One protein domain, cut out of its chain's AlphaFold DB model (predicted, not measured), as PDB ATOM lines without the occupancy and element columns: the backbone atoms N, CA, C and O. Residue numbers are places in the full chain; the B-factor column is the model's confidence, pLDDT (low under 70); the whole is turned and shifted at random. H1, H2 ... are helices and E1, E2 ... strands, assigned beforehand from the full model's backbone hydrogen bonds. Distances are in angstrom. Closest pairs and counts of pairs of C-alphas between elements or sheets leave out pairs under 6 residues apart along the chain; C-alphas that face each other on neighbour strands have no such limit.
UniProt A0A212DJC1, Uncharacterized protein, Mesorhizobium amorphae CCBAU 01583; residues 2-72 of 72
ATOM      1  N   ALA A   2     -87.667 128.991  66.050       66.44
ATOM      2  CA  ALA A   2     -88.861 129.829  66.050       66.44
ATOM      3  C   ALA A   2     -90.091 128.956  65.755       66.44
ATOM      4  O   ALA A   2     -90.089 128.191  64.791       66.44
ATOM      5  N   LYS A   3     -91.115 129.021  66.614       67.88
ATOM      6  CA  LYS A   3     -92.399 128.360  66.361       67.88
ATOM      7  C   LYS A   3     -93.114 129.133  65.256       67.88
ATOM      8  O   LYS A   3     -93.690 130.184  65.516       67.88
ATOM      9  N   THR A   4     -93.062 128.626  64.029       73.25
ATOM     10  CA  THR A   4     -93.865 129.160  62.925       73.25
ATOM     11  C   THR A   4     -95.305 128.700  63.110       73.25
ATOM     12  O   THR A   4     -95.596 127.511  62.993       73.25
ATOM     13  N   ASN A   5     -96.209 129.632  63.409       74.62
ATOM     14  CA  ASN A   5     -97.643 129.366  63.409       74.62
ATOM     15  C   ASN A   5     -98.148 129.420  61.959       74.62
ATOM     16  O   ASN A   5     -98.539 130.478  61.471       74.62
ATOM     17  N   ALA A   6     -98.021 128.306  61.236       72.75
ATOM     18  CA  ALA A   6     -98.465 128.201  59.852       72.75
ATOM     19  C   ALA A   6     -99.937 127.747  59.802       72.75
ATOM     20  O   ALA A   6    -100.275 126.749  60.441       72.75
ATOM     21  N   PRO A   7    -100.810 128.437  59.047       70.69
ATOM     22  CA  PRO A   7    -102.185 127.995  58.861       70.69
ATOM     23  C   PRO A   7    -102.221 126.688  58.056       70.69
ATOM     24  O   PRO A   7    -101.509 126.537  57.062       70.69
ATOM     25  N   LEU A   8    -103.071 125.751  58.477       67.81
ATOM     26  CA  LEU A   8    -103.409 124.572  57.680       67.81
ATOM     27  C   LEU A   8    -104.414 125.009  56.614       67.81
ATOM     28  O   LEU A   8    -105.577 125.268  56.918       67.81
ATOM     29  N   LEU A   9    -103.936 125.161  55.381       67.00
ATOM     30  CA  LEU A   9    -104.725 125.630  54.249       67.00
ATOM     31  C   LEU A   9    -104.884 124.487  53.243       67.00
ATOM     32  O   LEU A   9    -103.909 123.833  52.884       67.00
ATOM     33  N   ALA A  10    -106.111 124.268  52.776       62.75
ATOM     34  CA  ALA A  10    -106.406 123.360  51.676       62.75
ATOM     35  C   ALA A  10    -106.853 124.195  50.476       62.75
ATOM     36  O   ALA A  10    -107.937 124.776  50.485       62.75
ATOM     37  N   PHE A  11    -105.997 124.303  49.462       65.06
ATOM     38  CA  PHE A  11    -106.293 125.052  48.242       65.06
ATOM     39  C   PHE A  11    -106.246 124.148  47.011       65.06
ATOM     40  O   PHE A  11    -105.938 122.959  47.070       65.06
ATOM     41  N   ASN A  12    -106.541 124.749  45.863       66.38
ATOM     42  CA  ASN A  12    -106.554 124.136  44.545       66.38
ATOM     43  C   ASN A  12    -105.145 123.704  44.049       66.38
ATOM     44  O   ASN A  12    -104.743 124.103  42.955       66.38
ATOM     45  N   ARG A  13    -104.375 122.892  44.808       73.44
ATOM     46  CA  ARG A  13    -103.025 122.403  44.423       73.44
ATOM     47  C   ARG A  13    -102.732 120.900  44.675       73.44
ATOM     48  O   ARG A  13    -101.907 120.549  45.512       73.44
ATOM     49  N   GLY A  14    -103.292 120.006  43.859       75.50
ATOM     50  CA  GLY A  14    -103.066 118.549  43.881       75.50
ATOM     51  C   GLY A  14    -103.684 117.796  45.070       75.50
ATOM     52  O   GLY A  14    -103.969 118.403  46.099       75.50
ATOM     53  N   LEU A  15    -103.876 116.479  44.905       83.00
ATOM     54  CA  LEU A  15    -104.429 115.584  45.927       83.00
ATOM     55  C   LEU A  15    -103.309 115.044  46.821       83.00
ATOM     56  O   LEU A  15    -102.325 114.497  46.320       83.00
ATOM     57  N   VAL A  16    -103.468 115.166  48.134       84.75
ATOM     58  CA  VAL A  16    -102.577 114.569  49.139       84.75
ATOM     59  C   VAL A  16    -103.400 113.840  50.200       84.75
ATOM     60  O   VAL A  16    -104.572 114.143  50.394       84.75
ATOM     61  N   SER A  17    -102.806 112.869  50.898       83.19
ATOM     62  CA  SER A  17    -103.493 112.202  52.008       83.19
ATOM     63  C   SER A  17    -103.750 113.177  53.163       83.19
ATOM     64  O   SER A  17    -102.957 114.091  53.391       83.19
ATOM     65  N   SER A  18    -104.798 112.937  53.954       84.38
ATOM     66  CA  SER A  18    -105.112 113.763  55.135       84.38
ATOM     67  C   SER A  18    -103.920 113.892  56.096       84.38
ATOM     68  O   SER A  18    -103.573 114.976  56.560       84.38
ATOM     69  N   SER A  19    -103.182 112.794  56.303       85.56
ATOM     70  CA  SER A  19    -101.951 112.786  57.103       85.56
ATOM     71  C   SER A  19    -100.866 113.713  56.548       85.56
ATOM     72  O   SER A  19    -100.119 114.322  57.316       85.56
ATOM     73  N   ALA A  20    -100.787 113.851  55.224       83.81
ATOM     74  CA  ALA A  20     -99.816 114.708  54.573       83.81
ATOM     75  C   ALA A  20    -100.183 116.190  54.706       83.81
ATOM     76  O   ALA A  20     -99.259 116.980  54.833       83.81
ATOM     77  N   LEU A  21    -101.464 116.586  54.787       80.94
ATOM     78  CA  LEU A  21    -101.864 118.001  54.953       80.94
ATOM     79  C   LEU A  21    -101.204 118.697  56.154       80.94
ATOM     80  O   LEU A  21    -100.988 119.905  56.141       80.94
ATOM     81  N   THR A  22    -100.837 117.932  57.182       82.00
ATOM     82  CA  THR A  22    -100.152 118.452  58.375       82.00
ATOM     83  C   THR A  22     -98.675 118.804  58.142       82.00
ATOM     84  O   THR A  22     -98.049 119.439  58.994       82.00
ATOM     85  N   ARG A  23     -98.097 118.432  56.988       82.81
ATOM     86  CA  ARG A  23     -96.692 118.675  56.613       82.81
ATOM     87  C   ARG A  23     -96.458 120.122  56.197       82.81
ATOM     88  O   ARG A  23     -96.236 120.448  55.032       82.81
ATOM     89  N   VAL A  24     -96.443 120.995  57.200       78.75
ATOM     90  CA  VAL A  24     -96.075 122.410  57.066       78.75
ATOM     91  C   VAL A  24     -94.599 122.622  56.732       78.75
ATOM     92  O   VAL A  24     -94.226 123.732  56.378       78.75
ATOM     93  N   ASP A  25     -93.749 121.610  56.838       81.81
ATOM     94  CA  ASP A  25     -92.338 121.644  56.439       81.81
ATOM     95  C   ASP A  25     -92.139 121.511  54.921       81.81
ATOM     96  O   ASP A  25     -91.097 121.900  54.399       81.81
ATOM     97  N   VAL A  26     -93.137 120.995  54.198       82.81
ATOM     98  CA  VAL A  26     -93.085 120.834  52.745       82.81
ATOM     99  C   VAL A  26     -93.920 121.927  52.088       82.81
ATOM    100  O   VAL A  26     -95.148 121.857  52.049       82.81
ATOM    101  N   ASP A  27     -93.250 122.915  51.494       79.00
ATOM    102  CA  ASP A  27     -93.904 124.101  50.921       79.00
ATOM    103  C   ASP A  27     -94.998 123.775  49.896       79.00
ATOM    104  O   ASP A  27     -96.016 124.460  49.818       79.00
ATOM    105  N   ARG A  28     -94.828 122.693  49.131       75.38
ATOM    106  CA  ARG A  28     -95.819 122.249  48.143       75.38
ATOM    107  C   ARG A  28     -97.111 121.728  48.778       75.38
ATOM    108  O   ARG A  28     -98.156 121.884  48.158       75.38
ATOM    109  N   ILE A  29     -97.034 121.120  49.963       81.62
ATOM    110  CA  ILE A  29     -98.175 120.470  50.621       81.62
ATOM    111  C   ILE A  29     -99.091 121.496  51.295       81.62
ATOM    112  O   ILE A  29    -100.299 121.293  51.352       81.62
ATOM    113  N   ARG A  30     -98.544 122.647  51.704       75.56
ATOM    114  CA  ARG A  30     -99.280 123.742  52.366       75.56
ATOM    115  C   ARG A  30    -100.477 124.298  51.593       75.56
ATOM    116  O   ARG A  30    -101.257 125.048  52.161       75.56
ATOM    117  N   LEU A  31    -100.565 124.026  50.294       77.38
ATOM    118  CA  LEU A  31    -101.649 124.501  49.435       77.38
ATOM    119  C   LEU A  31    -102.419 123.337  48.796       77.38
ATOM    120  O   LEU A  31    -103.263 123.589  47.941       77.38
ATOM    121  N   SER A  32    -102.105 122.088  49.145       82.31
ATOM    122  CA  SER A  32    -102.724 120.901  48.553       82.31
ATOM    123  C   SER A  32    -104.096 120.599  49.140       82.31
ATOM    124  O   SER A  32    -104.434 121.063  50.223       82.31
ATOM    125  N   ALA A  33    -104.896 119.826  48.410       83.38
ATOM    126  CA  ALA A  33    -106.236 119.428  48.813       83.38
ATOM    127  C   ALA A  33    -106.263 117.950  49.218       83.38
ATOM    128  O   ALA A  33    -105.591 117.118  48.609       83.38
ATOM    129  N   GLU A  34    -107.072 117.611  50.220       82.19
ATOM    130  CA  GLU A  34    -107.407 116.213  50.530       82.19
ATOM    131  C   GLU A  34    -108.481 115.668  49.579       82.19
ATOM    132  O   GLU A  34    -108.410 114.519  49.153       82.19
ATOM    133  N   VAL A  35    -109.444 116.510  49.197       82.31
ATOM    134  CA  VAL A  35    -110.569 116.145  48.330       82.31
ATOM    135  C   VAL A  35    -110.543 116.994  47.063       82.31
ATOM    136  O   VAL A  35    -110.374 118.211  47.118       82.31
ATOM    137  N   MET A  36    -110.719 116.348  45.909       81.50
ATOM    138  CA  MET A  36    -110.737 116.985  44.589       81.50
ATOM    139  C   MET A  36    -111.985 116.580  43.792       81.50
ATOM    140  O   MET A  36    -111.901 115.879  42.786       81.50
ATOM    141  N   GLU A  37    -113.159 117.032  44.227       82.94
ATOM    142  CA  GLU A  37    -114.413 116.788  43.505       82.94
ATOM    143  C   GLU A  37    -114.582 117.764  42.342       82.94
ATOM    144  O   GLU A  37    -114.652 118.973  42.533       82.94
ATOM    145  N   ASN A  38    -114.663 117.235  41.118       81.12
ATOM    146  CA  ASN A  38    -114.805 118.027  39.890       81.12
ATOM    147  C   ASN A  38    -113.654 119.019  39.640       81.12
ATOM    148  O   ASN A  38    -113.826 119.975  38.890       81.12
ATOM    149  N   TRP A  39    -112.467 118.789  40.206       81.38
ATOM    150  CA  TRP A  39    -111.284 119.626  39.986       81.38
ATOM    151  C   TRP A  39    -110.229 118.891  39.161       81.38
ATOM    152  O   TRP A  39    -109.870 117.755  39.468       81.38
ATOM    153  N   LEU A  40    -109.688 119.550  38.133       82.88
ATOM    154  CA  LEU A  40    -108.574 119.031  37.341       82.88
ATOM    155  C   LEU A  40    -107.284 119.808  37.664       82.88
ATOM    156  O   LEU A  40    -107.235 121.019  37.420       82.88
ATOM    157  N   PRO A  41    -106.233 119.159  38.207       81.94
ATOM    158  CA  PRO A  41    -104.981 119.822  38.542       81.94
ATOM    159  C   PRO A  41    -104.076 119.972  37.318       81.94
ATOM    160  O   PRO A  41    -103.984 119.089  36.469       81.94
ATOM    161  N   LYS A  42    -103.339 121.080  37.260       80.19
ATOM    162  CA  LYS A  42    -102.218 121.288  36.339       80.19
ATOM    163  C   LYS A  42    -100.897 120.981  37.038       80.19
ATOM    164  O   LYS A  42    -100.771 121.159  38.248       80.19
ATOM    165  N   THR A  43     -99.870 120.647  36.260       75.00
ATOM    166  CA  THR A  43     -98.502 120.388  36.750       75.00
ATOM    167  C   THR A  43     -97.931 121.547  37.575       75.00
ATOM    168  O   THR A  43     -97.243 121.328  38.566       75.00
ATOM    169  N   ALA A  44     -98.263 122.791  37.210       69.69
ATOM    170  CA  ALA A  44     -97.833 123.998  37.925       69.69
ATOM    171  C   ALA A  44     -98.656 124.302  39.200       69.69
ATOM    172  O   ALA A  44     -98.375 125.265  39.919       69.69
ATOM    173  N   GLY A  45     -99.666 123.480  39.495       67.50
ATOM    174  CA  GLY A  45    -100.430 123.530  40.735       67.50
ATOM    175  C   GLY A  45    -101.594 124.519  40.755       67.50
ATOM    176  O   GLY A  45    -102.033 124.894  41.834       67.50
ATOM    177  N   SER A  46    -102.079 124.955  39.596       78.06
ATOM    178  CA  SER A  46    -103.431 125.510  39.474       78.06
ATOM    179  C   SER A  46    -104.425 124.376  39.225       78.06
ATOM    180  O   SER A  46    -104.086 123.412  38.540       78.06
ATOM    181  N   MET A  47    -105.650 124.488  39.737       81.62
ATOM    182  CA  MET A  47    -106.769 123.655  39.288       81.62
ATOM    183  C   MET A  47    -107.807 124.501  38.574       81.62
ATOM    184  O   MET A  47    -107.934 125.701  38.813       81.62
ATOM    185  N   PHE A  48    -108.571 123.840  37.723       81.44
ATOM    186  CA  PHE A  48    -109.772 124.390  37.126       81.44
ATOM    187  C   PHE A  48    -110.911 123.386  37.275       81.44
ATOM    188  O   PHE A  48    -110.665 122.191  37.476       81.44
ATOM    189  N   LEU A  49    -112.145 123.883  37.202       81.19
ATOM    190  CA  LEU A  49    -113.327 123.034  37.221       81.19
ATOM    191  C   LEU A  49    -113.249 122.074  36.027       81.19
ATOM    192  O   LEU A  49    -113.079 122.505  34.883       81.19
ATOM    193  N   ARG A  50    -113.307 120.771  36.305       81.62
ATOM    194  CA  ARG A  50    -113.275 119.719  35.293       81.62
ATOM    195  C   ARG A  50    -114.443 119.950  34.330       81.62
ATOM    196  O   ARG A  50    -115.579 120.038  34.797       81.62
ATOM    197  N   PRO A  51    -114.199 120.010  33.011       77.19
ATOM    198  CA  PRO A  51    -115.283 120.037  32.042       77.19
ATOM    199  C   PRO A  51    -116.144 118.779  32.204       77.19
ATOM    200  O   PRO A  51    -115.617 117.665  32.204       77.19
ATOM    201  N   GLY A  52    -117.453 118.958  32.384       75.31
ATOM    202  CA  GLY A  52    -118.407 117.852  32.384       75.31
ATOM    203  C   GLY A  52    -118.549 117.229  30.992       75.31
ATOM    204  O   GLY A  52    -118.177 117.831  29.986       75.31
ATOM    205  N   PHE A  53    -119.105 116.018  30.928       71.44
ATOM    206  CA  PHE A  53    -119.405 115.340  29.658       71.44
ATOM    207  C   PHE A  53    -120.734 115.789  29.029       71.44
ATOM    208  O   PHE A  53    -120.989 115.503  27.863       71.44
ATOM    209  N   GLY A  54    -121.589 116.457  29.808       70.38
ATOM    210  CA  GLY A  54    -122.914 116.906  29.392       70.38
ATOM    211  C   GLY A  54    -122.954 118.396  29.060       70.38
ATOM    212  O   GLY A  54    -122.256 119.204  29.669       70.38
ATOM    213  N   TYR A  55    -123.809 118.757  28.106       70.94
ATOM    214  CA  TYR A  55    -124.164 120.146  27.830       70.94
ATOM    215  C   TYR A  55    -125.182 120.629  28.877       70.94
ATOM    216  O   TYR A  55    -126.288 120.094  28.933       70.94
ATOM    217  N   LEU A  56    -124.803 121.610  29.703       69.25
ATOM    218  CA  LEU A  56    -125.660 122.194  30.752       69.25
ATOM    219  C   LEU A  56    -126.327 123.505  30.296       69.25
ATOM    220  O   LEU A  56    -127.488 123.756  30.597       69.25
ATOM    221  N   GLY A  57    -125.639 124.289  29.463       68.44
ATOM    222  CA  GLY A  57    -126.147 125.546  28.923       68.44
ATOM    223  C   GLY A  57    -125.137 126.228  27.997       68.44
ATOM    224  O   GLY A  57    -124.004 125.767  27.841       68.44
ATOM    225  N   ALA A  58    -125.543 127.337  27.373       67.44
ATOM    226  CA  ALA A  58    -124.686 128.157  26.514       67.44
ATOM    227  C   ALA A  58    -124.358 129.497  27.179       67.44
ATOM    228  O   ALA A  58    -125.246 130.153  27.721       67.44
ATOM    229  N   SER A  59    -123.117 129.980  27.032       68.75
ATOM    230  CA  SER A  59    -122.833 131.400  27.255       68.75
ATOM    231  C   SER A  59    -121.834 131.998  26.253       68.75
ATOM    232  O   SER A  59    -120.698 131.565  26.090       68.75
ATOM    233  N   ARG A  60    -122.327 133.029  25.562       58.44
ATOM    234  CA  ARG A  60    -121.646 134.204  24.968       58.44
ATOM    235  C   ARG A  60    -122.698 135.243  24.538       58.44
ATOM    236  O   ARG A  60    -122.395 136.415  24.389       58.44
ATOM    237  N   ASN A  61    -123.947 134.812  24.373       68.44
ATOM    238  CA  ASN A  61    -125.161 135.611  24.152       68.44
ATOM    239  C   ASN A  61    -126.138 135.590  25.351       68.44
ATOM    240  O   ASN A  61    -127.202 136.188  25.287       68.44
ATOM    241  N   ASN A  62    -125.729 134.908  26.423       59.31
ATOM    242  CA  ASN A  62    -126.044 135.134  27.831       59.31
ATOM    243  C   ASN A  62    -127.496 135.490  28.192       59.31
ATOM    244  O   ASN A  62    -127.841 136.650  28.406       59.31
ATOM    245  N   ALA A  63    -128.293 134.458  28.430       63.84
ATOM    246  CA  ALA A  63    -129.428 134.563  29.338       63.84
ATOM    247  C   ALA A  63    -129.166 133.699  30.586       63.84
ATOM    248  O   ALA A  63    -128.271 132.858  30.568       63.84
ATOM    249  N   PHE A  64    -129.890 133.982  31.674       61.78
ATOM    250  CA  PHE A  64    -129.522 133.652  33.061       61.78
ATOM    251  C   PHE A  64    -129.111 132.185  33.311       61.78
ATOM    252  O   PHE A  64    -129.766 131.272  32.813       61.78
ATOM    253  N   GLY A  65    -128.066 131.976  34.129       68.38
ATOM    254  CA  GLY A  65    -127.473 130.660  34.394       68.38
ATOM    255  C   GLY A  65    -127.105 130.402  35.859       68.38
ATOM    256  O   GLY A  65    -126.738 131.318  36.594       68.38
ATOM    257  N   ILE A  66    -127.172 129.127  36.246       67.75
ATOM    258  CA  ILE A  66    -126.564 128.506  37.432       67.75
ATOM    259  C   ILE A  66    -126.281 127.061  37.026       67.75
ATOM    260  O   ILE A  66    -127.237 126.315  36.875       67.75
ATOM    261  N   ASP A  67    -125.014 126.651  36.904       65.56
ATOM    262  CA  ASP A  67    -124.682 125.245  36.641       65.56
ATOM    263  C   ASP A  67    -123.370 124.813  37.312       65.56
ATOM    264  O   ASP A  67    -122.291 125.239  36.903       65.56
ATOM    265  N   ILE A  68    -123.464 123.908  38.295       63.50
ATOM    266  CA  ILE A  68    -122.438 122.896  38.601       63.50
ATOM    267  C   ILE A  68    -123.176 121.664  39.150       63.50
ATOM    268  O   ILE A  68    -123.615 121.690  40.300       63.50
ATOM    269  N   PRO A  69    -123.332 120.582  38.366       67.81
ATOM    270  CA  PRO A  69    -123.154 119.298  39.026       67.81
ATOM    271  C   PRO A  69    -122.524 118.223  38.135       67.81
ATOM    272  O   PRO A  69    -122.656 118.224  36.920       67.81
ATOM    273  N   PHE A  70    -121.922 117.175  38.654       54.00
ATOM    274  CA  PHE A  70    -121.325 116.894  39.953       54.00
ATOM    275  C   PHE A  70    -120.956 115.413  39.823       54.00
ATOM    276  O   PHE A  70    -121.843 114.634  39.502       54.00
ATOM    277  N   VAL A  71    -119.680 115.068  40.009       63.59
ATOM    278  CA  VAL A  71    -119.135 113.749  40.396       63.59
ATOM    279  C   VAL A  71    -119.703 112.514  39.663       63.59
ATOM    280  O   VAL A  71    -120.859 112.146  39.837       63.59
ATOM    281  N   ALA A  72    -118.848 111.779  38.945       51.22
ATOM    282  CA  ALA A  72    -119.057 110.351  38.665       51.22
ATOM    283  C   ALA A  72    -117.883 109.561  39.242       51.22
ATOM    284  O   ALA A  72    -116.735 110.031  39.038       51.22
TER     285      ALA A  72
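AT A GLANCE: This is residues 2 to 72 of the 72 residues of an uncharacterized protein of Mesorhizobium amorphae CCBAU 01583 (UniProt A0A212DJC1). Little regular structure is here: a drawn-out chain whose loops hold one-turn helix H1, then a small hairpin, E1 and E2, then a tail, residues 50 to 72, that folds back at the far end, where residues 58 to 64 stick out. The 71 printed residues hold H1, E1, E2 in that order, class mixed, with 10 residues in named elements. The whole is only just loose, close to extended, radius of gyration of the C-alphas 16.5 A, spanning 56 by 23 by 20 A.

HOW THE PARTS SIT: Look first at H1, residues 18 to 21, too short for an O i to N i+4 pair; its one O i to N i+3 pair is within hydrogen-bond range. A long link leads to E1, residues 39 to 41, and a tight one to E2, residues 47 to 49. This hairpin is antiparallel at 150 degrees; find N 40 and O 48, within hydrogen-bond range at 2.9 A. H1 and E2 are apart.

IN THESE COORDINATES: Find C-alpha 18 at (-105.112, 113.763, 55.135); H1 runs 5.3 A. E1 runs 6.5 A; E2 runs 6.9 A to C-alpha 49 at (-113.327, 123.034, 37.221).

THE WHOLE: The C-alphas farthest apart, Ala 2 and Asn 61, are 55.7 A apart. The printed part has no cut. Residues 56 to 72 are among 26 under pLDDT 70.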